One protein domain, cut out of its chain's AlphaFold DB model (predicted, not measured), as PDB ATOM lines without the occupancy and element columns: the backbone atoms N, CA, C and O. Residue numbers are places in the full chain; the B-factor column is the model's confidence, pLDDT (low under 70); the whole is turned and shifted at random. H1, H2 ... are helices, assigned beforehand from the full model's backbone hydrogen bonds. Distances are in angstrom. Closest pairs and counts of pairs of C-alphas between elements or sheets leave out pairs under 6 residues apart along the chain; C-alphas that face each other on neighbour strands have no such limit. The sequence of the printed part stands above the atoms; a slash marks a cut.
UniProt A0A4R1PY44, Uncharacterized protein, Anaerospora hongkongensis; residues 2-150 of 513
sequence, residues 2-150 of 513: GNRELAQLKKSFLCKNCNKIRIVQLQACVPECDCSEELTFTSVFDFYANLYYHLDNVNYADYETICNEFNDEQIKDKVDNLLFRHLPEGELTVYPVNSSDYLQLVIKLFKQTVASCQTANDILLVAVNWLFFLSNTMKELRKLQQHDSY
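AT A GLANCE: This is residues 2 to 150 of the 513 residues of an uncharacterized protein of Anaerospora hongkongensis (UniProt A0A4R1PY44). Long helix H6 is the spine of a three-helix bundle with H2 and H5, crossed by H3 and H4. The printed part has 149 residues with six named helices: all helix. It is compact, radius of gyration of the C-alphas 15.7 A, spanning 49 by 38 by 26 A.

HOW THE PARTS SIT: The hub H6, residues 120 to 147, and H5, residues 100 to 116, form a hairpin at 22 degrees; C-alphas 123 and 114 are closest, 6.0 A apart. H6 also touches H2, residues 44 to 55, and, about perpendicular at 80 and 88 degrees, H3, residues 58 to 68, and H4, residues 72 to 82. H1, residues 2 to 12, is close to H5 but not clearly touching. Every O i to N i+4 pair is within hydrogen-bond range in H2, H3, H4 and H5.

IN THESE COORDINATES: H6 runs 42.5 A from C-alpha 120 (15.358, -27.954, -12.476) to C-alpha 147 (0.582, -59.014, 12.447).

THE WHOLE: Links H1 to H2 and H4 to H5 are long; residues 82 to 98 are under pLDDT 70.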
ATOM      1  N   GLY A   2      22.360 -24.030 -19.092       62.41
ATOM      2  CA  GLY A   2      21.556 -25.065 -18.400       62.41
ATOM      3  C   GLY A   2      21.601 -26.554 -18.812       62.41
ATOM      4  O   GLY A   2      21.450 -27.402 -17.940       62.41
ATOM      5  N   ASN A   3      21.799 -26.941 -20.081       74.69
ATOM      6  CA  ASN A   3      21.602 -28.354 -20.483       74.69
ATOM      7  C   ASN A   3      22.661 -29.327 -19.932       74.69
ATOM      8  O   ASN A   3      22.335 -30.469 -19.610       74.69
ATOM      9  N   ARG A   4      23.926 -28.895 -19.819       81.69
ATOM     10  CA  ARG A   4      25.004 -29.740 -19.273       81.69
ATOM     11  C   ARG A   4      24.872 -29.875 -17.757       81.69
ATOM     12  O   ARG A   4      25.000 -30.983 -17.240       81.69
ATOM     13  N   GLU A   5      24.573 -28.773 -17.076       84.25
ATOM     14  CA  GLU A   5      24.369 -28.752 -15.624       84.25
ATOM     15  C   GLU A   5      23.135 -29.578 -15.229       84.25
ATOM     16  O   GLU A   5      23.202 -30.388 -14.310       84.25
ATOM     17  N   LEU A   6      22.038 -29.477 -15.991       86.06
ATOM     18  CA  LEU A   6      20.840 -30.292 -15.790       86.06
ATOM     19  C   LEU A   6      21.125 -31.792 -15.971       86.06
ATOM     20  O   LEU A   6      20.666 -32.612 -15.178       86.06
ATOM     21  N   ALA A   7      21.899 -32.172 -16.991       85.38
ATOM     22  CA  ALA A   7      22.280 -33.567 -17.210       85.38
ATOM     23  C   ALA A   7      23.167 -34.119 -16.079       85.38
ATOM     24  O   ALA A   7      23.016 -35.280 -15.696       85.38
ATOM     25  N   GLN A   8      24.065 -33.295 -15.531       85.38
ATOM     26  CA  GLN A   8      24.879 -33.653 -14.370       85.38
ATOM     27  C   GLN A   8      24.004 -33.825 -13.124       85.38
ATOM     28  O   GLN A   8      24.068 -34.869 -12.481       85.38
ATOM     29  N   LEU A   9      23.109 -32.871 -12.859       87.81
ATOM     30  CA  LEU A   9      22.177 -32.889 -11.731       87.81
ATOM     31  C   LEU A   9      21.325 -34.166 -11.680       87.81
ATOM     32  O   LEU A   9      21.183 -34.773 -10.619       87.81
ATOM     33  N   LYS A  10      20.812 -34.619 -12.833       89.88
ATOM     34  CA  LYS A  10      20.051 -35.876 -12.949       89.88
ATOM     35  C   LYS A  10      20.852 -37.097 -12.480       89.88
ATOM     36  O   LYS A  10      20.287 -37.992 -11.860       89.88
ATOM     37  N   LYS A  11      22.160 -37.135 -12.757       88.62
ATOM     38  CA  LYS A  11      23.054 -38.228 -12.338       88.62
ATOM     39  C   LYS A  11      23.453 -38.121 -10.866       88.62
ATOM     40  O   LYS A  11      23.668 -39.139 -10.213       88.62
ATOM     41  N   SER A  12      23.540 -36.904 -10.332       89.38
ATOM     42  CA  SER A  12      24.082 -36.652  -8.997       89.38
ATOM     43  C   SER A  12      23.294 -37.296  -7.858       89.38
ATOM     44  O   SER A  12      23.910 -37.660  -6.863       89.38
ATOM     45  N   PHE A  13      21.981 -37.522  -8.004       88.81
ATOM     46  CA  PHE A  13      21.181 -38.234  -6.993       88.81
ATOM     47  C   PHE A  13      21.694 -39.636  -6.685       88.81
ATOM     48  O   PHE A  13      21.483 -40.133  -5.586       88.81
ATOM     49  N   LEU A  14      22.340 -40.288  -7.648       90.69
ATOM     50  CA  LEU A  14      22.861 -41.642  -7.497       90.69
ATOM     51  C   LEU A  14      24.385 -41.646  -7.447       90.69
ATOM     52  O   LEU A  14      24.980 -42.708  -7.488       90.69
ATOM     53  N   CYS A  15      25.040 -40.488  -7.387       89.56
ATOM     54  CA  CYS A  15      26.491 -40.419  -7.409       89.56
ATOM     55  C   CYS A  15      27.080 -40.713  -6.026       89.56
ATOM     56  O   CYS A  15      26.736 -40.069  -5.034       89.56
ATOM     57  N   LYS A  16      28.054 -41.626  -5.982       85.06
ATOM     58  CA  LYS A  16      28.765 -42.012  -4.755       85.06
ATOM     59  C   LYS A  16      29.500 -40.855  -4.073       85.06
ATOM     60  O   LYS A  16      29.492 -40.760  -2.851       85.06
ATOM     61  N   ASN A  17      30.086 -39.951  -4.858       82.62
ATOM     62  CA  ASN A  17      30.866 -38.811  -4.363       82.62
ATOM     63  C   ASN A  17      30.028 -37.525  -4.222       82.62
ATOM     64  O   ASN A  17      30.575 -36.437  -4.018       82.62
ATOM     65  N   CYS A  18      28.700 -37.611  -4.359       84.00
ATOM     66  CA  CYS A  18      27.826 -36.465  -4.164       84.00
ATOM     67  C   CYS A  18      27.473 -36.299  -2.684       84.00
ATOM     68  O   CYS A  18      26.771 -37.123  -2.094       84.00
ATOM     69  N   ASN A  19      27.919 -35.184  -2.103       79.31
ATOM     70  CA  ASN A  19      27.612 -34.822  -0.717       79.31
ATOM     71  C   ASN A  19      26.536 -33.734  -0.612       79.31
ATOM     72  O   ASN A  19      25.981 -33.513   0.454       79.31
ATOM     73  N   LYS A  20      26.222 -33.018  -1.696       82.56
ATOM     74  CA  LYS A  20      25.170 -31.997  -1.673       82.56
ATOM     75  C   LYS A  20      24.669 -31.693  -3.075       82.56
ATOM     76  O   LYS A  20      25.455 -31.624  -4.021       82.56
ATOM     77  N   ILE A  21      23.365 -31.457  -3.162       86.81
ATOM     78  CA  ILE A  21      22.674 -31.022  -4.370       86.81
ATOM     79  C   ILE A  21      21.861 -29.772  -4.017       86.81
ATOM     80  O   ILE A  21      21.193 -29.744  -2.986       86.81
ATOM     81  N   ARG A  22      21.916 -28.736  -4.852       86.12
ATOM     82  CA  ARG A  22      20.992 -27.596  -4.837       86.12
ATOM     83  C   ARG A  22      20.315 -27.530  -6.196       86.12
ATOM     84  O   ARG A  22      20.924 -27.110  -7.180       86.12
ATOM     85  N   ILE A  23      19.077 -28.006  -6.247       87.44
ATOM     86  CA  ILE A  23      18.409 -28.377  -7.497       87.44
ATOM     87  C   ILE A  23      18.087 -27.133  -8.328       87.44
ATOM     88  O   ILE A  23      18.523 -27.052  -9.474       87.44
ATOM     89  N   VAL A  24      17.429 -26.127  -7.740       85.12
ATOM     90  CA  VAL A  24      17.072 -24.870  -8.434       85.12
ATOM     91  C   VAL A  24      18.309 -24.098  -8.894       85.12
ATOM     92  O   VAL A  24      18.318 -23.502  -9.966       85.12
ATOM     93  N   GLN A  25      19.392 -24.160  -8.118       84.56
ATOM     94  CA  GLN A  25      20.659 -23.495  -8.438       84.56
ATOM     95  C   GLN A  25      21.508 -24.280  -9.451       84.56
ATOM     96  O   GLN A  25      22.586 -23.812  -9.810       84.56
ATOM     97  N   LEU A  26      21.052 -25.459  -9.900       79.81
ATOM     98  CA  LEU A  26      21.786 -26.370 -10.785       79.81
ATOM     99  C   LEU A  26      23.192 -26.727 -10.263       79.81
ATOM    100  O   LEU A  26      24.112 -26.981 -11.038       79.81
ATOM    101  N   GLN A  27      23.369 -26.754  -8.939       81.50
ATOM    102  CA  GLN A  27      24.646 -27.080  -8.309       81.50
ATOM    103  C   GLN A  27      24.600 -28.500  -7.765       81.50
ATOM    104  O   GLN A  27      23.783 -28.819  -6.900       81.50
ATOM    105  N   ALA A  28      25.507 -29.349  -8.227       75.69
ATOM    106  CA  ALA A  28      25.650 -30.695  -7.706       75.69
ATOM    107  C   ALA A  28      27.122 -31.095  -7.654       75.69
ATOM    108  O   ALA A  28      27.861 -30.860  -8.607       75.69
ATOM    109  N   CYS A  29      27.508 -31.728  -6.543       67.12
ATOM    110  CA  CYS A  29      28.875 -32.175  -6.274       67.12
ATOM    111  C   CYS A  29      29.927 -31.041  -6.250       67.12
ATOM    112  O   CYS A  29      29.648 -29.878  -6.536       67.12
ATOM    113  N   VAL A  30      31.164 -31.376  -5.868       66.38
ATOM    114  CA  VAL A  30      32.319 -30.503  -6.140       66.38
ATOM    115  C   VAL A  30      32.586 -30.470  -7.655       66.38
ATOM    116  O   VAL A  30      32.297 -31.469  -8.316       66.38
ATOM    117  N   PRO A  31      33.141 -29.379  -8.221       59.47
ATOM    118  CA  PRO A  31      33.343 -29.230  -9.672       59.47
ATOM    119  C   PRO A  31      34.105 -30.382 -10.351       59.47
ATOM    120  O   PRO A  31      33.943 -30.612 -11.545       59.47
ATOM    121  N   GLU A  32      34.913 -31.114  -9.587       63.84
ATOM    122  CA  GLU A  32      35.749 -32.237 -10.028       63.84
ATOM    123  C   GLU A  32      35.005 -33.587 -10.080       63.84
ATOM    124  O   GLU A  32      35.558 -34.584 -10.535       63.84
ATOM    125  N   CYS A  33      33.753 -33.652  -9.617       69.88
ATOM    126  CA  CYS A  33      32.979 -34.889  -9.568       69.88
ATOM    127  C   CYS A  33      32.192 -35.112 -10.867       69.88
ATOM    128  O   CYS A  33      31.175 -34.461 -11.128       69.88
ATOM    129  N   ASP A  34      32.629 -36.087 -11.659       71.94
ATOM    130  CA  ASP A  34      32.024 -36.464 -12.943       71.94
ATOM    131  C   ASP A  34      30.813 -37.409 -12.819       71.94
ATOM    132  O   ASP A  34      30.156 -37.713 -13.819       71.94
ATOM    133  N   CYS A  35      30.491 -37.848 -11.597       79.81
ATOM    134  CA  CYS A  35      29.446 -38.833 -11.310       79.81
ATOM    135  C   CYS A  35      29.608 -40.144 -12.108       79.81
ATOM    136  O   CYS A  35      28.609 -40.744 -12.508       79.81
ATOM    137  N   SER A  36      30.851 -40.572 -12.355       79.31
ATOM    138  CA  SER A  36      31.180 -41.818 -13.065       79.31
ATOM    139  C   SER A  36      30.808 -43.084 -12.286       79.31
ATOM    140  O   SER A  36      30.421 -44.081 -12.895       79.31
ATOM    141  N   GLU A  37      30.868 -43.039 -10.951       85.06
ATOM    142  CA  GLU A  37      30.450 -44.132 -10.068       85.06
ATOM    143  C   GLU A  37      29.063 -43.882  -9.456       85.06
ATOM    144  O   GLU A  37      28.823 -42.866  -8.786       85.06
ATOM    145  N   GLU A  38      28.166 -44.859  -9.630       88.81
ATOM    146  CA  GLU A  38      26.888 -44.900  -8.920       88.81
ATOM    147  C   GLU A  38      27.065 -45.463  -7.498       88.81
ATOM    148  O   GLU A  38      27.788 -46.432  -7.252       88.81
ATOM    149  N   LEU A  39      26.375 -44.847  -6.544       89.25
ATOM    150  CA  LEU A  39      26.231 -45.316  -5.178       89.25
ATOM    151  C   LEU A  39      25.396 -46.598  -5.188       89.25
ATOM    152  O   LEU A  39      24.310 -46.645  -5.761       89.25
ATOM    153  N   THR A  40      25.908 -47.645  -4.549       89.69
ATOM    154  CA  THR A  40      25.177 -48.905  -4.409       89.69
ATOM    155  C   THR A  40      24.275 -48.837  -3.183       89.69
ATOM    156  O   THR A  40      24.738 -48.518  -2.090       89.69
ATOM    157  N   PHE A  41      22.996 -49.158  -3.363       91.06
ATOM    158  CA  PHE A  41      22.008 -49.228  -2.289       91.06
ATOM    159  C   PHE A  41      21.741 -50.690  -1.940       91.06
ATOM    160  O   PHE A  41      21.626 -51.522  -2.840       91.06
ATOM    161  N   THR A  42      21.631 -51.008  -0.651       86.44
ATOM    162  CA  THR A  42      21.324 -52.378  -0.206       86.44
ATOM    163  C   THR A  42      19.836 -52.580   0.063       86.44
ATOM    164  O   THR A  42      19.345 -53.705   0.048       86.44
ATOM    165  N   SER A  43      19.097 -51.486   0.263       86.38
ATOM    166  CA  SER A  43      17.659 -51.490   0.523       86.38
ATOM    167  C   SER A  43      16.974 -50.236  -0.026       86.38
ATOM    168  O   SER A  43      17.619 -49.229  -0.325       86.38
ATOM    169  N   VAL A  44      15.638 -50.258  -0.103       86.56
ATOM    170  CA  VAL A  44      14.855 -49.046  -0.414       86.56
ATOM    171  C   VAL A  44      15.002 -47.979   0.669       86.56
ATOM    172  O   VAL A  44      14.950 -46.793   0.351       86.56
ATOM    173  N   PHE A  45      15.270 -48.367   1.919       88.06
ATOM    174  CA  PHE A  45      15.577 -47.421   2.992       88.06
ATOM    175  C   PHE A  45      16.880 -46.657   2.728       88.06
ATOM    176  O   PHE A  45      16.907 -45.450   2.947       88.06
ATOM    177  N   ASP A  46      17.923 -47.303   2.191       90.75
ATOM    178  CA  ASP A  46      19.159 -46.604   1.801       90.75
ATOM    179  C   ASP A  46      18.912 -45.597   0.679       90.75
ATOM    180  O   ASP A  46      19.400 -44.467   0.726       90.75
ATOM    181  N   PHE A  47      18.135 -45.999  -0.330       93.06
ATOM    182  CA  PHE A  47      17.790 -45.110  -1.433       93.06
ATOM    183  C   PHE A  47      16.953 -43.917  -0.945       93.06
ATOM    184  O   PHE A  47      17.267 -42.767  -1.255       93.06
ATOM    185  N   TYR A  48      15.946 -44.175  -0.105       93.06
ATOM    186  CA  TYR A  48      15.138 -43.147   0.546       93.06
ATOM    187  C   TYR A  48      15.986 -42.188   1.387       93.06
ATOM    188  O   TYR A  48      15.843 -40.974   1.265       93.06
ATOM    189  N   ALA A  49      16.883 -42.714   2.226       92.94
ATOM    190  CA  ALA A  49      17.788 -41.917   3.046       92.94
ATOM    191  C   ALA A  49      18.666 -41.006   2.189       92.94
ATOM    192  O   ALA A  49      18.852 -39.834   2.509       92.94
ATOM    193  N   ASN A  50      19.164 -41.515   1.066       93.62
ATOM    194  CA  ASN A  50      19.950 -40.721   0.137       93.62
ATOM    195  C   ASN A  50      19.129 -39.612  -0.543       93.62
ATOM    196  O   ASN A  50      19.610 -38.482  -0.639       93.62
ATOM    197  N   LEU A  51      17.879 -39.883  -0.935       93.81
ATOM    198  CA  LEU A  51      16.969 -38.834  -1.408       93.81
ATOM    199  C   LEU A  51      16.705 -37.786  -0.319       93.81
ATOM    200  O   LEU A  51      16.865 -36.597  -0.580       93.81
ATOM    201  N   TYR A  52      16.363 -38.209   0.903       93.75
ATOM    202  CA  TYR A  52      16.127 -37.307   2.035       93.75
ATOM    203  C   TYR A  52      17.340 -36.397   2.267       93.75
ATOM    204  O   TYR A  52      17.197 -35.181   2.350       93.75
ATOM    205  N   TYR A  53      18.542 -36.981   2.323       91.69
ATOM    206  CA  TYR A  53      19.800 -36.265   2.543       91.69
ATOM    207  C   TYR A  53      20.027 -35.146   1.521       91.69
ATOM    208  O   TYR A  53      20.451 -34.048   1.878       91.69
ATOM    209  N   HIS A  54      19.723 -35.404   0.248       91.06
ATOM    210  CA  HIS A  54      19.854 -34.395  -0.795       91.06
ATOM    211  C   HIS A  54      18.730 -33.358  -0.769       91.06
ATOM    212  O   HIS A  54      18.977 -32.218  -1.142       91.06
ATOM    213  N   LEU A  55      17.520 -33.714  -0.337       90.50
ATOM    214  CA  LEU A  55      16.337 -32.850  -0.404       90.50
ATOM    215  C   LEU A  55      16.102 -31.992   0.854       90.50
ATOM    216  O   LEU A  55      15.223 -31.131   0.840       90.50
ATOM    217  N   ASP A  56      16.869 -32.191   1.927       80.31
ATOM    218  CA  ASP A  56      16.591 -31.560   3.220       80.31
ATOM    219  C   ASP A  56      16.730 -30.022   3.212       80.31
ATOM    220  O   ASP A  56      17.664 -29.446   2.641       80.31
ATOM    221  N   ASN A  57      15.787 -29.373   3.904       77.31
ATOM    222  CA  ASN A  57      15.615 -27.937   4.183       77.31
ATOM    223  C   ASN A  57      15.687 -26.973   2.986       77.31
ATOM    224  O   ASN A  57      14.688 -26.336   2.678       77.31
ATOM    225  N   VAL A  58      16.829 -26.844   2.304       83.44
ATOM    226  CA  VAL A  58      17.002 -25.860   1.216       83.44
ATOM    227  C   VAL A  58      16.167 -26.247  -0.002       83.44
ATOM    228  O   VAL A  58      15.341 -25.464  -0.452       83.44
ATOM    229  N   ASN A  59      16.328 -27.478  -0.495       88.44
ATOM    230  CA  ASN A  59      15.547 -27.942  -1.643       88.44
ATOM    231  C   ASN A  59      14.056 -28.062  -1.292       88.44
ATOM    232  O   ASN A  59      13.208 -27.826  -2.144       88.44
ATOM    233  N   TYR A  60      13.716 -28.395  -0.042       89.44
ATOM    234  CA  TYR A  60      12.319 -28.436   0.383       89.44
ATOM    235  C   TYR A  60      11.674 -27.038   0.471       89.44
ATOM    236  O   TYR A  60      10.530 -26.875   0.061       89.44
ATOM    237  N   ALA A  61      12.404 -26.013   0.919       86.69
ATOM    238  CA  ALA A  61      11.919 -24.632   0.882       86.69
ATOM    239  C   ALA A  61      11.700 -24.135  -0.561       86.69
ATOM    240  O   ALA A  61      10.681 -23.506  -0.855       86.69
ATOM    241  N   ASP A  62      12.614 -24.480  -1.476       88.56
ATOM    242  CA  ASP A  62      12.455 -24.207  -2.910       88.56
ATOM    243  C   ASP A  62      11.215 -24.930  -3.479       88.56
ATOM    244  O   ASP A  62      10.460 -24.360  -4.264       88.56
ATOM    245  N   TYR A  63      10.964 -26.174  -3.048       89.38
ATOM    246  CA  TYR A  63       9.795 -26.960  -3.453       89.38
ATOM    247  C   TYR A  63       8.483 -26.300  -3.011       89.38
ATOM    248  O   TYR A  63       7.570 -26.171  -3.822       89.38
ATOM    249  N   GLU A  64       8.391 -25.850  -1.759       86.69
ATOM    250  CA  GLU A  64       7.194 -25.165  -1.250       86.69
ATOM    251  C   GLU A  64       6.977 -23.821  -1.950       86.69
ATOM    252  O   GLU A  64       5.844 -23.464  -2.251       86.69
ATOM    253  N   THR A  65       8.058 -23.106  -2.281       86.06
ATOM    254  CA  THR A  65       7.979 -21.871  -3.077       86.06
ATOM    255  C   THR A  65       7.357 -22.141  -4.444       86.06
ATOM    256  O   THR A  65       6.404 -21.465  -4.812       86.06
ATOM    257  N   ILE A  66       7.830 -23.172  -5.155       83.94
ATOM    258  CA  ILE A  66       7.247 -23.588  -6.437       83.94
ATOM    259  C   ILE A  66       5.780 -23.974  -6.250       83.94
ATOM    260  O   ILE A  66       4.944 -23.558  -7.039       83.94
ATOM    261  N   CYS A  67       5.448 -24.752  -5.217       82.19
ATOM    262  CA  CYS A  67       4.067 -25.170  -4.972       82.19
ATOM    263  C   CYS A  67       3.138 -23.974  -4.720       82.19
ATOM    264  O   CYS A  67       2.034 -23.953  -5.235       82.19
ATOM    265  N   ASN A  68       3.588 -22.930  -4.025       80.38
ATOM    266  CA  ASN A  68       2.770 -21.737  -3.790       80.38
ATOM    267  C   ASN A  68       2.477 -20.912  -5.062       80.38
ATOM    268  O   ASN A  68       1.575 -20.076  -5.049       80.38
ATOM    269  N   GLU A  69       3.228 -21.113  -6.150       78.50
ATOM    270  CA  GLU A  69       3.006 -20.434  -7.436       78.50
ATOM    271  C   GLU A  69       1.906 -21.093  -8.289       78.50
ATOM    272  O   GLU A  69       1.423 -20.484  -9.247       78.50
ATOM    273  N   PHE A  70       1.496 -22.318  -7.950       74.38
ATOM    274  CA  PHE A  70       0.478 -23.091  -8.666       74.38
ATOM    275  C   PHE A  70      -0.693 -23.425  -7.736       74.38
ATOM    276  O   PHE A  70      -0.558 -23.423  -6.517       74.38
ATOM    277  N   ASN A  71      -1.865 -23.724  -8.299       74.50
ATOM    278  CA  ASN A  71      -2.941 -24.298  -7.488       74.50
ATOM    279  C   ASN A  71      -2.694 -25.804  -7.240       74.50
ATOM    280  O   ASN A  71      -1.976 -26.461  -7.998       74.50
ATOM    281  N   ASP A  72      -3.300 -26.359  -6.187       70.81
ATOM    282  CA  ASP A  72      -3.090 -27.759  -5.782       70.81
ATOM    283  C   ASP A  72      -3.412 -28.766  -6.902       70.81
ATOM    284  O   ASP A  72      -2.713 -29.769  -7.054       70.81
ATOM    285  N   GLU A  73      -4.438 -28.492  -7.715       71.81
ATOM    286  CA  GLU A  73      -4.827 -29.339  -8.850       71.81
ATOM    287  C   GLU A  73      -3.753 -29.359  -9.944       71.81
ATOM    288  O   GLU A  73      -3.406 -30.423 -10.439       71.81
ATOM    289  N   GLN A  74      -3.147 -28.215 -10.266       75.50
ATOM    290  CA  GLN A  74      -2.059 -28.108 -11.241       75.50
ATOM    291  C   GLN A  74      -0.796 -28.823 -10.770       75.50
ATOM    292  O   GLN A  74      -0.110 -29.453 -11.575       75.50
ATOM    293  N   ILE A  75      -0.469 -28.725  -9.479       69.38
ATOM    294  CA  ILE A  75       0.669 -29.444  -8.896       69.38
ATOM    295  C   ILE A  75       0.399 -30.935  -8.964       69.38
ATOM    296  O   ILE A  75       1.263 -31.677  -9.421       69.38
ATOM    297  N   LYS A  76      -0.798 -31.363  -8.554       71.75
ATOM    298  CA  LYS A  76      -1.203 -32.761  -8.603       71.75
ATOM    299  C   LYS A  76      -1.157 -33.295 -10.030       71.75
ATOM    300  O   LYS A  76      -0.457 -34.264 -10.263       71.75
ATOM    301  N   ASP A  77      -1.772 -32.622 -10.996       75.94
ATOM    302  CA  ASP A  77      -1.732 -33.022 -12.404       75.94
ATOM    303  C   ASP A  77      -0.295 -33.081 -12.933       75.94
ATOM    304  O   ASP A  77       0.078 -33.996 -13.669       75.94
ATOM    305  N   LYS A  78       0.550 -32.114 -12.563       72.06
ATOM    306  CA  LYS A  78       1.953 -32.084 -12.983       72.06
ATOM    307  C   LYS A  78       2.753 -33.229 -12.359       72.06
ATOM    308  O   LYS A  78       3.537 -33.868 -13.059       72.06
ATOM    309  N   VAL A  79       2.550 -33.506 -11.073       71.31
ATOM    310  CA  VAL A  79       3.156 -34.638 -10.366       71.31
ATOM    311  C   VAL A  79       2.654 -35.945 -10.963       71.31
ATOM    312  O   VAL A  79       3.474 -36.786 -11.307       71.31
ATOM    313  N   ASP A  80       1.355 -36.097 -11.185       73.25
ATOM    314  CA  ASP A  80       0.752 -37.319 -11.706       73.25
ATOM    315  C   ASP A  80       1.258 -37.633 -13.123       73.25
ATOM    316  O   ASP A  80       1.656 -38.765 -13.416       73.25
ATOM    317  N   ASN A  81       1.378 -36.611 -13.975       71.00
ATOM    318  CA  ASN A  81       1.941 -36.745 -15.320       71.00
ATOM    319  C   ASN A  81       3.442 -37.083 -15.337       71.00
ATOM    320  O   ASN A  81       3.900 -37.767 -16.257       71.00
ATOM    321  N   LEU A  82       4.221 -36.593 -14.367       68.00
ATOM    322  CA  LEU A  82       5.675 -36.804 -14.302       68.00
ATOM    323  C   LEU A  82       6.069 -38.069 -13.524       68.00
ATOM    324  O   LEU A  82       7.079 -38.697 -13.843       68.00
ATOM    325  N   LEU A  83       5.290 -38.439 -12.506       69.75
ATOM    326  CA  LEU A  83       5.556 -39.526 -11.566       69.75
ATOM    327  C   LEU A  83       4.712 -40.765 -11.894       69.75
ATOM    328  O   LEU A  83       5.269 -41.817 -12.216       69.75
ATOM    329  N   PHE A  84       3.379 -40.653 -11.856       65.25
ATOM    330  CA  PHE A  84       2.478 -41.807 -11.986       65.25
ATOM    331  C   PHE A  84       2.348 -42.334 -13.414       65.25
ATOM    332  O   PHE A  84       2.091 -43.520 -13.589       65.25
ATOM    333  N   ARG A  85       2.671 -41.534 -14.440       65.94
ATOM    334  CA  ARG A  85       2.810 -42.030 -15.825       65.94
ATOM    335  C   ARG A  85       3.755 -43.236 -15.942       65.94
ATOM    336  O   ARG A  85       3.608 -44.047 -16.855       65.94
ATOM    337  N   HIS A  86       4.736 -43.332 -15.048       60.69
ATOM    338  CA  HIS A  86       5.731 -44.400 -15.029       60.69
ATOM    339  C   HIS A  86       5.514 -45.420 -13.903       60.69
ATOM    340  O   HIS A  86       6.219 -46.423 -13.881       60.69
ATOM    341  N   LEU A  87       4.563 -45.197 -12.988       63.28
ATOM    342  CA  LEU A  87       4.232 -46.131 -11.909       63.28
ATOM    343  C   LEU A  87       3.040 -46.993 -12.348       63.28
ATOM    344  O   LEU A  87       1.912 -46.508 -12.328       63.28
ATOM    345  N   PRO A  88       3.241 -48.257 -12.750       57.50
ATOM    346  CA  PRO A  88       2.119 -49.132 -13.055       57.50
ATOM    347  C   PRO A  88       1.285 -49.373 -11.789       57.50
ATOM    348  O   PRO A  88       1.795 -49.874 -10.780       57.50
ATOM    349  N   GLU A  89       0.002 -49.000 -11.841       51.25
ATOM    350  CA  GLU A  89      -0.991 -49.281 -10.799       51.25
ATOM    351  C   GLU A  89      -1.082 -50.803 -10.591       51.25
ATOM    352  O   GLU A  89      -1.761 -51.511 -11.327       51.25
ATOM    353  N   GLY A  90      -0.340 -51.329  -9.612       54.94
ATOM    354  CA  GLY A  90      -0.401 -52.739  -9.214       54.94
ATOM    355  C   GLY A  90       0.926 -53.501  -9.157       54.94
ATOM    356  O   GLY A  90       0.946 -54.562  -8.548       54.94
ATOM    357  N   GLU A  91       2.045 -53.005  -9.703       55.16
ATOM    358  CA  GLU A  91       3.318 -53.759  -9.604       55.16
ATOM    359  C   GLU A  91       3.993 -53.614  -8.231       55.16
ATOM    360  O   GLU A  91       4.651 -54.536  -7.754       55.16
ATOM    361  N   LEU A  92       3.813 -52.475  -7.560       55.16
ATOM    362  CA  LEU A  92       4.497 -52.173  -6.295       55.16
ATOM    363  C   LEU A  92       3.853 -52.841  -5.071       55.16
ATOM    364  O   LEU A  92       4.487 -52.924  -4.023       55.16
ATOM    365  N   THR A  93       2.622 -53.342  -5.193       56.50
ATOM    366  CA  THR A  93       1.901 -54.031  -4.109       56.50
ATOM    367  C   THR A  93       2.287 -55.507  -3.972       56.50
ATOM    368  O   THR A  93       1.933 -56.132  -2.974       56.50
ATOM    369  N   VAL A  94       3.011 -56.066  -4.948       52.94
ATOM    370  CA  VAL A  94       3.336 -57.503  -5.020       52.94
ATOM    371  C   VAL A  94       4.641 -57.843  -4.291       52.94
ATOM    372  O   VAL A  94       4.821 -58.974  -3.840       52.94
ATOM    373  N   TYR A  95       5.552 -56.878  -4.135       53.25
ATOM    374  CA  TYR A  95       6.894 -57.138  -3.615       53.25
ATOM    375  C   TYR A  95       7.067 -56.714  -2.147       53.25
ATOM    376  O   TYR A  95       6.653 -55.620  -1.756       53.25
ATOM    377  N   PRO A  96       7.769 -57.513  -1.324       61.34
ATOM    378  CA  PRO A  96       8.242 -57.057  -0.021       61.34
ATOM    379  C   PRO A  96       9.220 -55.877  -0.179       61.34
ATOM    380  O   PRO A  96      10.141 -55.958  -0.991       61.34
ATOM    381  N   VAL A  97       9.098 -54.827   0.648       60.91
ATOM    382  CA  VAL A  97       9.978 -53.621   0.634       60.91
ATOM    383  C   VAL A  97      11.467 -53.953   0.729       60.91
ATOM    384  O   VAL A  97      12.310 -53.233   0.198       60.91
ATOM    385  N   ASN A  98      11.784 -55.054   1.407       61.03
ATOM    386  CA  ASN A  98      13.153 -55.506   1.630       61.03
ATOM    387  C   ASN A  98      13.674 -56.421   0.510       61.03
ATOM    388  O   ASN A  98      14.784 -56.934   0.621       61.03
ATOM    389  N   SER A  99      12.887 -56.676  -0.539       71.44
ATOM    390  CA  SER A  99      13.351 -57.469  -1.675       71.44
ATOM    391  C   SER A  99      14.277 -56.642  -2.569       71.44
ATOM    392  O   SER A  99      14.040 -55.458  -2.826       71.44
ATOM    393  N   SER A 100      15.329 -57.288  -3.074       76.44
ATOM    394  CA  SER A 100      16.213 -56.708  -4.090       76.44
ATOM    395  C   SER A 100      15.431 -56.265  -5.324       76.44
ATOM    396  O   SER A 100      15.735 -55.224  -5.899       76.44
ATOM    397  N   ASP A 101      14.396 -57.015  -5.697       79.25
ATOM    398  CA  ASP A 101      13.591 -56.763  -6.891       79.25
ATOM    399  C   ASP A 101      12.790 -55.465  -6.761       79.25
ATOM    400  O   ASP A 101      12.770 -54.653  -7.688       79.25
ATOM    401  N   TYR A 102      12.222 -55.207  -5.575       79.69
ATOM    402  CA  TYR A 102      11.543 -53.947  -5.277       79.69
ATOM    403  C   TYR A 102      12.499 -52.750  -5.350       79.69
ATOM    404  O   TYR A 102      12.174 -51.733  -5.962       79.69
ATOM    405  N   LEU A 103      13.712 -52.878  -4.799       84.12
ATOM    406  CA  LEU A 103      14.737 -51.836  -4.894       84.12
ATOM    407  C   LEU A 103      15.127 -51.535  -6.346       84.12
ATOM    408  O   LEU A 103      15.175 -50.368  -6.739       84.12
ATOM    409  N   GLN A 104      15.392 -52.568  -7.148       87.06
ATOM    410  CA  GLN A 104      15.774 -52.393  -8.552       87.06
ATOM    411  C   GLN A 104      14.654 -51.741  -9.366       87.06
ATOM    412  O   GLN A 104      14.924 -50.847 -10.173       87.06
ATOM    413  N   LEU A 105      13.399 -52.131  -9.122       84.38
ATOM    414  CA  LEU A 105      12.237 -51.502  -9.740       84.38
ATOM    415  C   LEU A 105      12.143 -50.017  -9.362       84.38
ATOM    416  O   LEU A 105      12.072 -49.172 -10.253       84.38
ATOM    417  N   VAL A 106      12.219 -49.683  -8.070       86.75
ATOM    418  CA  VAL A 106      12.165 -48.292  -7.583       86.75
ATOM    419  C   VAL A 106      13.270 -47.437  -8.208       86.75
ATOM    420  O   VAL A 106      12.984 -46.363  -8.737       86.75
ATOM    421  N   ILE A 107      14.520 -47.914  -8.219       89.94
ATOM    422  CA  ILE A 107      15.644 -47.179  -8.824       89.94
ATOM    423  C   ILE A 107      15.428 -46.997 -10.330       89.94
ATOM    424  O   ILE A 107      15.659 -45.906 -10.857       89.94
ATOM    425  N   LYS A 108      14.976 -48.037 -11.040       89.31
ATOM    426  CA  LYS A 108      14.690 -47.970 -12.480       89.31
ATOM    427  C   LYS A 108      13.625 -46.915 -12.786       89.31
ATOM    428  O   LYS A 108      13.837 -46.088 -13.672       89.31
ATOM    429  N   LEU A 109      12.512 -46.926 -12.056       87.50
ATOM    430  CA  LEU A 109      11.416 -45.971 -12.238       87.50
ATOM    431  C   LEU A 109      11.851 -44.543 -11.886       87.50
ATOM    432  O   LEU A 109      11.585 -43.607 -12.643       87.50
ATOM    433  N   PHE A 110      12.612 -44.369 -10.804       90.25
ATOM    434  CA  PHE A 110      13.205 -43.079 -10.463       90.25
ATOM    435  C   PHE A 110      14.102 -42.547 -11.593       90.25
ATOM    436  O   PHE A 110      13.919 -41.417 -12.044       90.25
ATOM    437  N   LYS A 111      15.017 -43.366 -12.134       91.12
ATOM    438  CA  LYS A 111      15.871 -42.977 -13.273       91.12
ATOM    439  C   LYS A 111      15.045 -42.540 -14.489       91.12
ATOM    440  O   LYS A 111      15.385 -41.544 -15.123       91.12
ATOM    441  N   GLN A 112      13.968 -43.261 -14.810       88.88
ATOM    442  CA  GLN A 112      13.087 -42.934 -15.939       88.88
ATOM    443  C   GLN A 112      12.363 -41.597 -15.740       88.88
ATOM    444  O   GLN A 112      12.408 -40.740 -16.625       88.88
ATOM    445  N   THR A 113      11.760 -41.392 -14.567       88.81
ATOM    446  CA  THR A 113      11.066 -40.136 -14.233       88.81
ATOM    447  C   THR A 113      12.028 -38.943 -14.266       88.81
ATOM    448  O   THR A 113      11.789 -37.997 -15.013       88.81
ATOM    449  N   VAL A 114      13.185 -39.016 -13.596       89.62
ATOM    450  CA  VAL A 114      14.198 -37.940 -13.599       89.62
ATOM    451  C   VAL A 114      14.763 -37.665 -15.000       89.62
ATOM    452  O   VAL A 114      15.035 -36.512 -15.349       89.62
ATOM    453  N   ALA A 115      14.924 -38.693 -15.841       88.44
ATOM    454  CA  ALA A 115      15.374 -38.515 -17.220       88.44
ATOM    455  C   ALA A 115      14.393 -37.665 -18.047       88.44
ATOM    456  O   ALA A 115      14.855 -36.838 -18.840       88.44
ATOM    457  N   SER A 116      13.082 -37.811 -17.821       87.62
ATOM    458  CA  SER A 116      12.030 -37.062 -18.524       87.62
ATOM    459  C   SER A 116      11.902 -35.588 -18.118       87.62
ATOM    460  O   SER A 116      11.375 -34.794 -18.895       87.62
ATOM    461  N   CYS A 117      12.429 -35.188 -16.954       89.25
ATOM    462  CA  CYS A 117      12.359 -33.803 -16.479       89.25
ATOM    463  C   CYS A 117      13.104 -32.841 -17.419       89.25
ATOM    464  O   CYS A 117      14.263 -33.086 -17.773       89.25
ATOM    465  N   GLN A 118      12.482 -31.726 -17.799       90.00
ATOM    466  CA  GLN A 118      13.085 -30.754 -18.724       90.00
ATOM    467  C   GLN A 118      13.730 -29.571 -18.000       90.00
ATOM    468  O   GLN A 118      14.635 -28.939 -18.543       90.00
ATOM    469  N   THR A 119      13.302 -29.295 -16.769       90.25
ATOM    470  CA  THR A 119      13.791 -28.171 -15.963       90.25
ATOM    471  C   THR A 119      14.250 -28.616 -14.573       90.25
ATOM    472  O   THR A 119      13.924 -29.711 -14.111       90.25
ATOM    473  N   ALA A 120      14.999 -27.751 -13.880       89.44
ATOM    474  CA  ALA A 120      15.358 -27.954 -12.476       89.44
ATOM    475  C   ALA A 120      14.116 -28.076 -11.576       89.44
ATOM    476  O   ALA A 120      14.073 -28.938 -10.703       89.44
ATOM    477  N   ASN A 121      13.087 -27.266 -11.838       89.75
ATOM    478  CA  ASN A 121      11.827 -27.298 -11.096       89.75
ATOM    479  C   ASN A 121      11.113 -28.644 -11.272       89.75
ATOM    480  O   ASN A 121      10.616 -29.199 -10.297       89.75
ATOM    481  N   ASP A 122      11.116 -29.216 -12.482       88.81
ATOM    482  CA  ASP A 122      10.539 -30.547 -12.713       88.81
ATOM    483  C   ASP A 122      11.315 -31.634 -11.961       88.81
ATOM    484  O   ASP A 122      10.711 -32.542 -11.395       88.81
ATOM    485  N   ILE A 123      12.652 -31.547 -11.921       90.44
ATOM    486  CA  ILE A 123      13.483 -32.471 -11.131       90.44
ATOM    487  C   ILE A 123      13.145 -32.354  -9.644       90.44
ATOM    488  O   ILE A 123      13.001 -33.378  -8.979       90.44
ATOM    489  N   LEU A 124      13.009 -31.131  -9.122       91.38
ATOM    490  CA  LEU A 124      12.691 -30.902  -7.716       91.38
ATOM    491  C   LEU A 124      11.318 -31.474  -7.350       91.38
ATOM    492  O   LEU A 124      11.214 -32.228  -6.382       91.38
ATOM    493  N   LEU A 125      10.293 -31.176  -8.157       88.81
ATOM    494  CA  LEU A 125       8.939 -31.706  -7.983       88.81
ATOM    495  C   LEU A 125       8.941 -33.239  -7.982       88.81
ATOM    496  O   LEU A 125       8.390 -33.847  -7.066       88.81
ATOM    497  N   VAL A 126       9.599 -33.869  -8.960       88.56
ATOM    498  CA  VAL A 126       9.678 -35.333  -9.062       88.56
ATOM    499  C   VAL A 126      10.432 -35.938  -7.882       88.56
ATOM    500  O   VAL A 126       9.950 -36.894  -7.283       88.56
ATOM    501  N   ALA A 127      11.591 -35.392  -7.508       91.44
ATOM    502  CA  ALA A 127      12.415 -35.954  -6.440       91.44
ATOM    503  C   ALA A 127      11.728 -35.874  -5.064       91.44
ATOM    504  O   ALA A 127      11.735 -36.857  -4.321       91.44
ATOM    505  N   VAL A 128      11.097 -34.740  -4.735       91.50
ATOM    506  CA  VAL A 128      10.350 -34.576  -3.474       91.50
ATOM    507  C   VAL A 128       9.107 -35.466  -3.446       91.50
ATOM    508  O   VAL A 128       8.859 -36.132  -2.441       91.50
ATOM    509  N   ASN A 129       8.360 -35.571  -4.548       88.69
ATOM    510  CA  ASN A 129       7.184 -36.443  -4.586       88.69
ATOM    511  C   ASN A 129       7.547 -37.933  -4.569       88.69
ATOM    512  O   ASN A 129       6.839 -38.714  -3.939       88.69
ATOM    513  N   TRP A 130       8.687 -38.335  -5.143       90.38
ATOM    514  CA  TRP A 130       9.243 -39.676  -4.929       90.38
ATOM    515  C   TRP A 130       9.529 -39.946  -3.456       90.38
ATOM    516  O   TRP A 130       9.189 -41.016  -2.951       90.38
ATOM    517  N   LEU A 131      10.121 -38.981  -2.749       92.19
ATOM    518  CA  LEU A 131      10.352 -39.105  -1.315       92.19
ATOM    519  C   LEU A 131       9.023 -39.301  -0.564       92.19
ATOM    520  O   LEU A 131       8.915 -40.226   0.239       92.19
ATOM    521  N   PHE A 132       7.994 -38.500  -0.850       89.62
ATOM    522  CA  PHE A 132       6.668 -38.647  -0.231       89.62
ATOM    523  C   PHE A 132       6.009 -39.990  -0.555       89.62
ATOM    524  O   PHE A 132       5.522 -40.670   0.353       89.62
ATOM    525  N   PHE A 133       6.052 -40.407  -1.820       86.25
ATOM    526  CA  PHE A 133       5.541 -41.692  -2.279       86.25
ATOM    527  C   PHE A 133       6.196 -42.860  -1.532       86.25
ATOM    528  O   PHE A 133       5.502 -43.705  -0.959       86.25
ATOM    529  N   LEU A 134       7.531 -42.883  -1.466       87.69
ATOM    530  CA  LEU A 134       8.275 -43.918  -0.750       87.69
ATOM    531  C   LEU A 134       7.972 -43.886   0.751       87.69
ATOM    532  O   LEU A 134       7.744 -44.937   1.347       87.69
ATOM    533  N   SER A 135       7.904 -42.696   1.360       88.25
ATOM    534  CA  SER A 135       7.577 -42.534   2.785       88.25
ATOM    535  C   SER A 135       6.217 -43.147   3.136       88.25
ATOM    536  O   SER A 135       6.107 -43.911   4.098       88.25
ATOM    537  N   ASN A 136       5.193 -42.857   2.327       84.00
ATOM    538  CA  ASN A 136       3.843 -43.403   2.479       84.00
ATOM    539  C   ASN A 136       3.812 -44.915   2.252       84.00
ATOM    540  O   ASN A 136       3.254 -45.651   3.063       84.00
ATOM    541  N   THR A 137       4.463 -45.391   1.192       79.50
ATOM    542  CA  THR A 137       4.510 -46.820   0.863       79.50
ATOM    543  C   THR A 137       5.131 -47.627   2.006       79.50
ATOM    544  O   THR A 137       4.562 -48.619   2.460       79.50
ATOM    545  N   MET A 138       6.250 -47.151   2.560       80.00
ATOM    546  CA  MET A 138       6.890 -47.770   3.723       80.00
ATOM    547  C   MET A 138       6.010 -47.710   4.985       80.00
ATOM    548  O   MET A 138       6.009 -48.663   5.766       80.00
ATOM    549  N   LYS A 139       5.231 -46.633   5.191       79.69
ATOM    550  CA  LYS A 139       4.260 -46.539   6.299       79.69
ATOM    551  C   LYS A 139       3.182 -47.617   6.188       79.69
ATOM    552  O   LYS A 139       2.923 -48.317   7.168       79.69
ATOM    553  N   GLU A 140       2.549 -47.749   5.027       74.75
ATOM    554  CA  GLU A 140       1.460 -48.713   4.832       74.75
ATOM    555  C   GLU A 140       1.958 -50.154   4.965       74.75
ATOM    556  O   GLU A 140       1.347 -50.967   5.659       74.75
ATOM    557  N   LEU A 141       3.136 -50.455   4.417       65.56
ATOM    558  CA  LEU A 141       3.751 -51.778   4.544       65.56
ATOM    559  C   LEU A 141       4.091 -52.113   5.998       65.56
ATOM    560  O   LEU A 141       3.880 -53.243   6.443       65.56
ATOM    561  N   ARG A 142       4.503 -51.115   6.787       66.19
ATOM    562  CA  ARG A 142       4.682 -51.286   8.230       66.19
ATOM    563  C   ARG A 142       3.380 -51.656   8.942       66.19
ATOM    564  O   ARG A 142       3.425 -52.489   9.844       66.19
ATOM    565  N   LYS A 143       2.237 -51.058   8.577       65.38
ATOM    566  CA  LYS A 143       0.929 -51.399   9.176       65.38
ATOM    567  C   LYS A 143       0.551 -52.853   8.897       65.38
ATOM    568  O   LYS A 143       0.105 -53.540   9.810       65.38
ATOM    569  N   LEU A 144       0.788 -53.328   7.674       55.38
ATOM    570  CA  LEU A 144       0.500 -54.709   7.266       55.38
ATOM    571  C   LEU A 144       1.358 -55.732   8.033       55.38
ATOM    572  O   LEU A 144       0.862 -56.780   8.438       55.38
ATOM    573  N   GLN A 145       2.621 -55.401   8.312       52.66
ATOM    574  CA  GLN A 145       3.554 -56.264   9.049       52.66
ATOM    575  C   GLN A 145       3.359 -56.268  10.578       52.66
ATOM    576  O   GLN A 145       4.021 -57.035  11.275       52.66
ATOM    577  N   GLN A 146       2.443 -55.463  11.139       49.56
ATOM    578  CA  GLN A 146       2.142 -55.496  12.581       49.56
ATOM    579  C   GLN A 146       1.546 -56.834  13.051       49.56
ATOM    580  O   GLN A 146       1.494 -57.077  14.259       49.56
ATOM    581  N   HIS A 147       1.127 -57.701  12.126       45.09
ATOM    582  CA  HIS A 147       0.582 -59.014  12.447       45.09
ATOM    583  C   HIS A 147       1.643 -60.090  12.710       45.09
ATOM    584  O   HIS A 147       1.372 -60.958  13.531       45.09
ATOM    585  N   ASP A 148       2.857 -59.989  12.155       34.84
ATOM    586  CA  ASP A 148       3.879 -61.033  12.305       34.84
ATOM    587  C   ASP A 148       5.310 -60.469  12.319       34.84
ATOM    588  O   ASP A 148       5.967 -60.358  11.294       34.84
ATOM    589  N   SER A 149       5.841 -60.228  13.523       47.97
ATOM    590  CA  SER A 149       7.283 -60.206  13.847       47.97
ATOM    591  C   SER A 149       8.206 -59.170  13.147       47.97
ATOM    592  O   SER A 149       7.978 -58.653  12.064       47.97
ATOM    593  N   TYR A 150       9.298 -58.817  13.829       38.41
ATOM    594  CA  TYR A 150      10.370 -57.896  13.406       38.41
ATOM    595  C   TYR A 150      10.075 -56.374  13.377       38.41
ATOM    596  O   TYR A 150      10.688 -55.646  14.158       38.41
TER     597      TYR A 150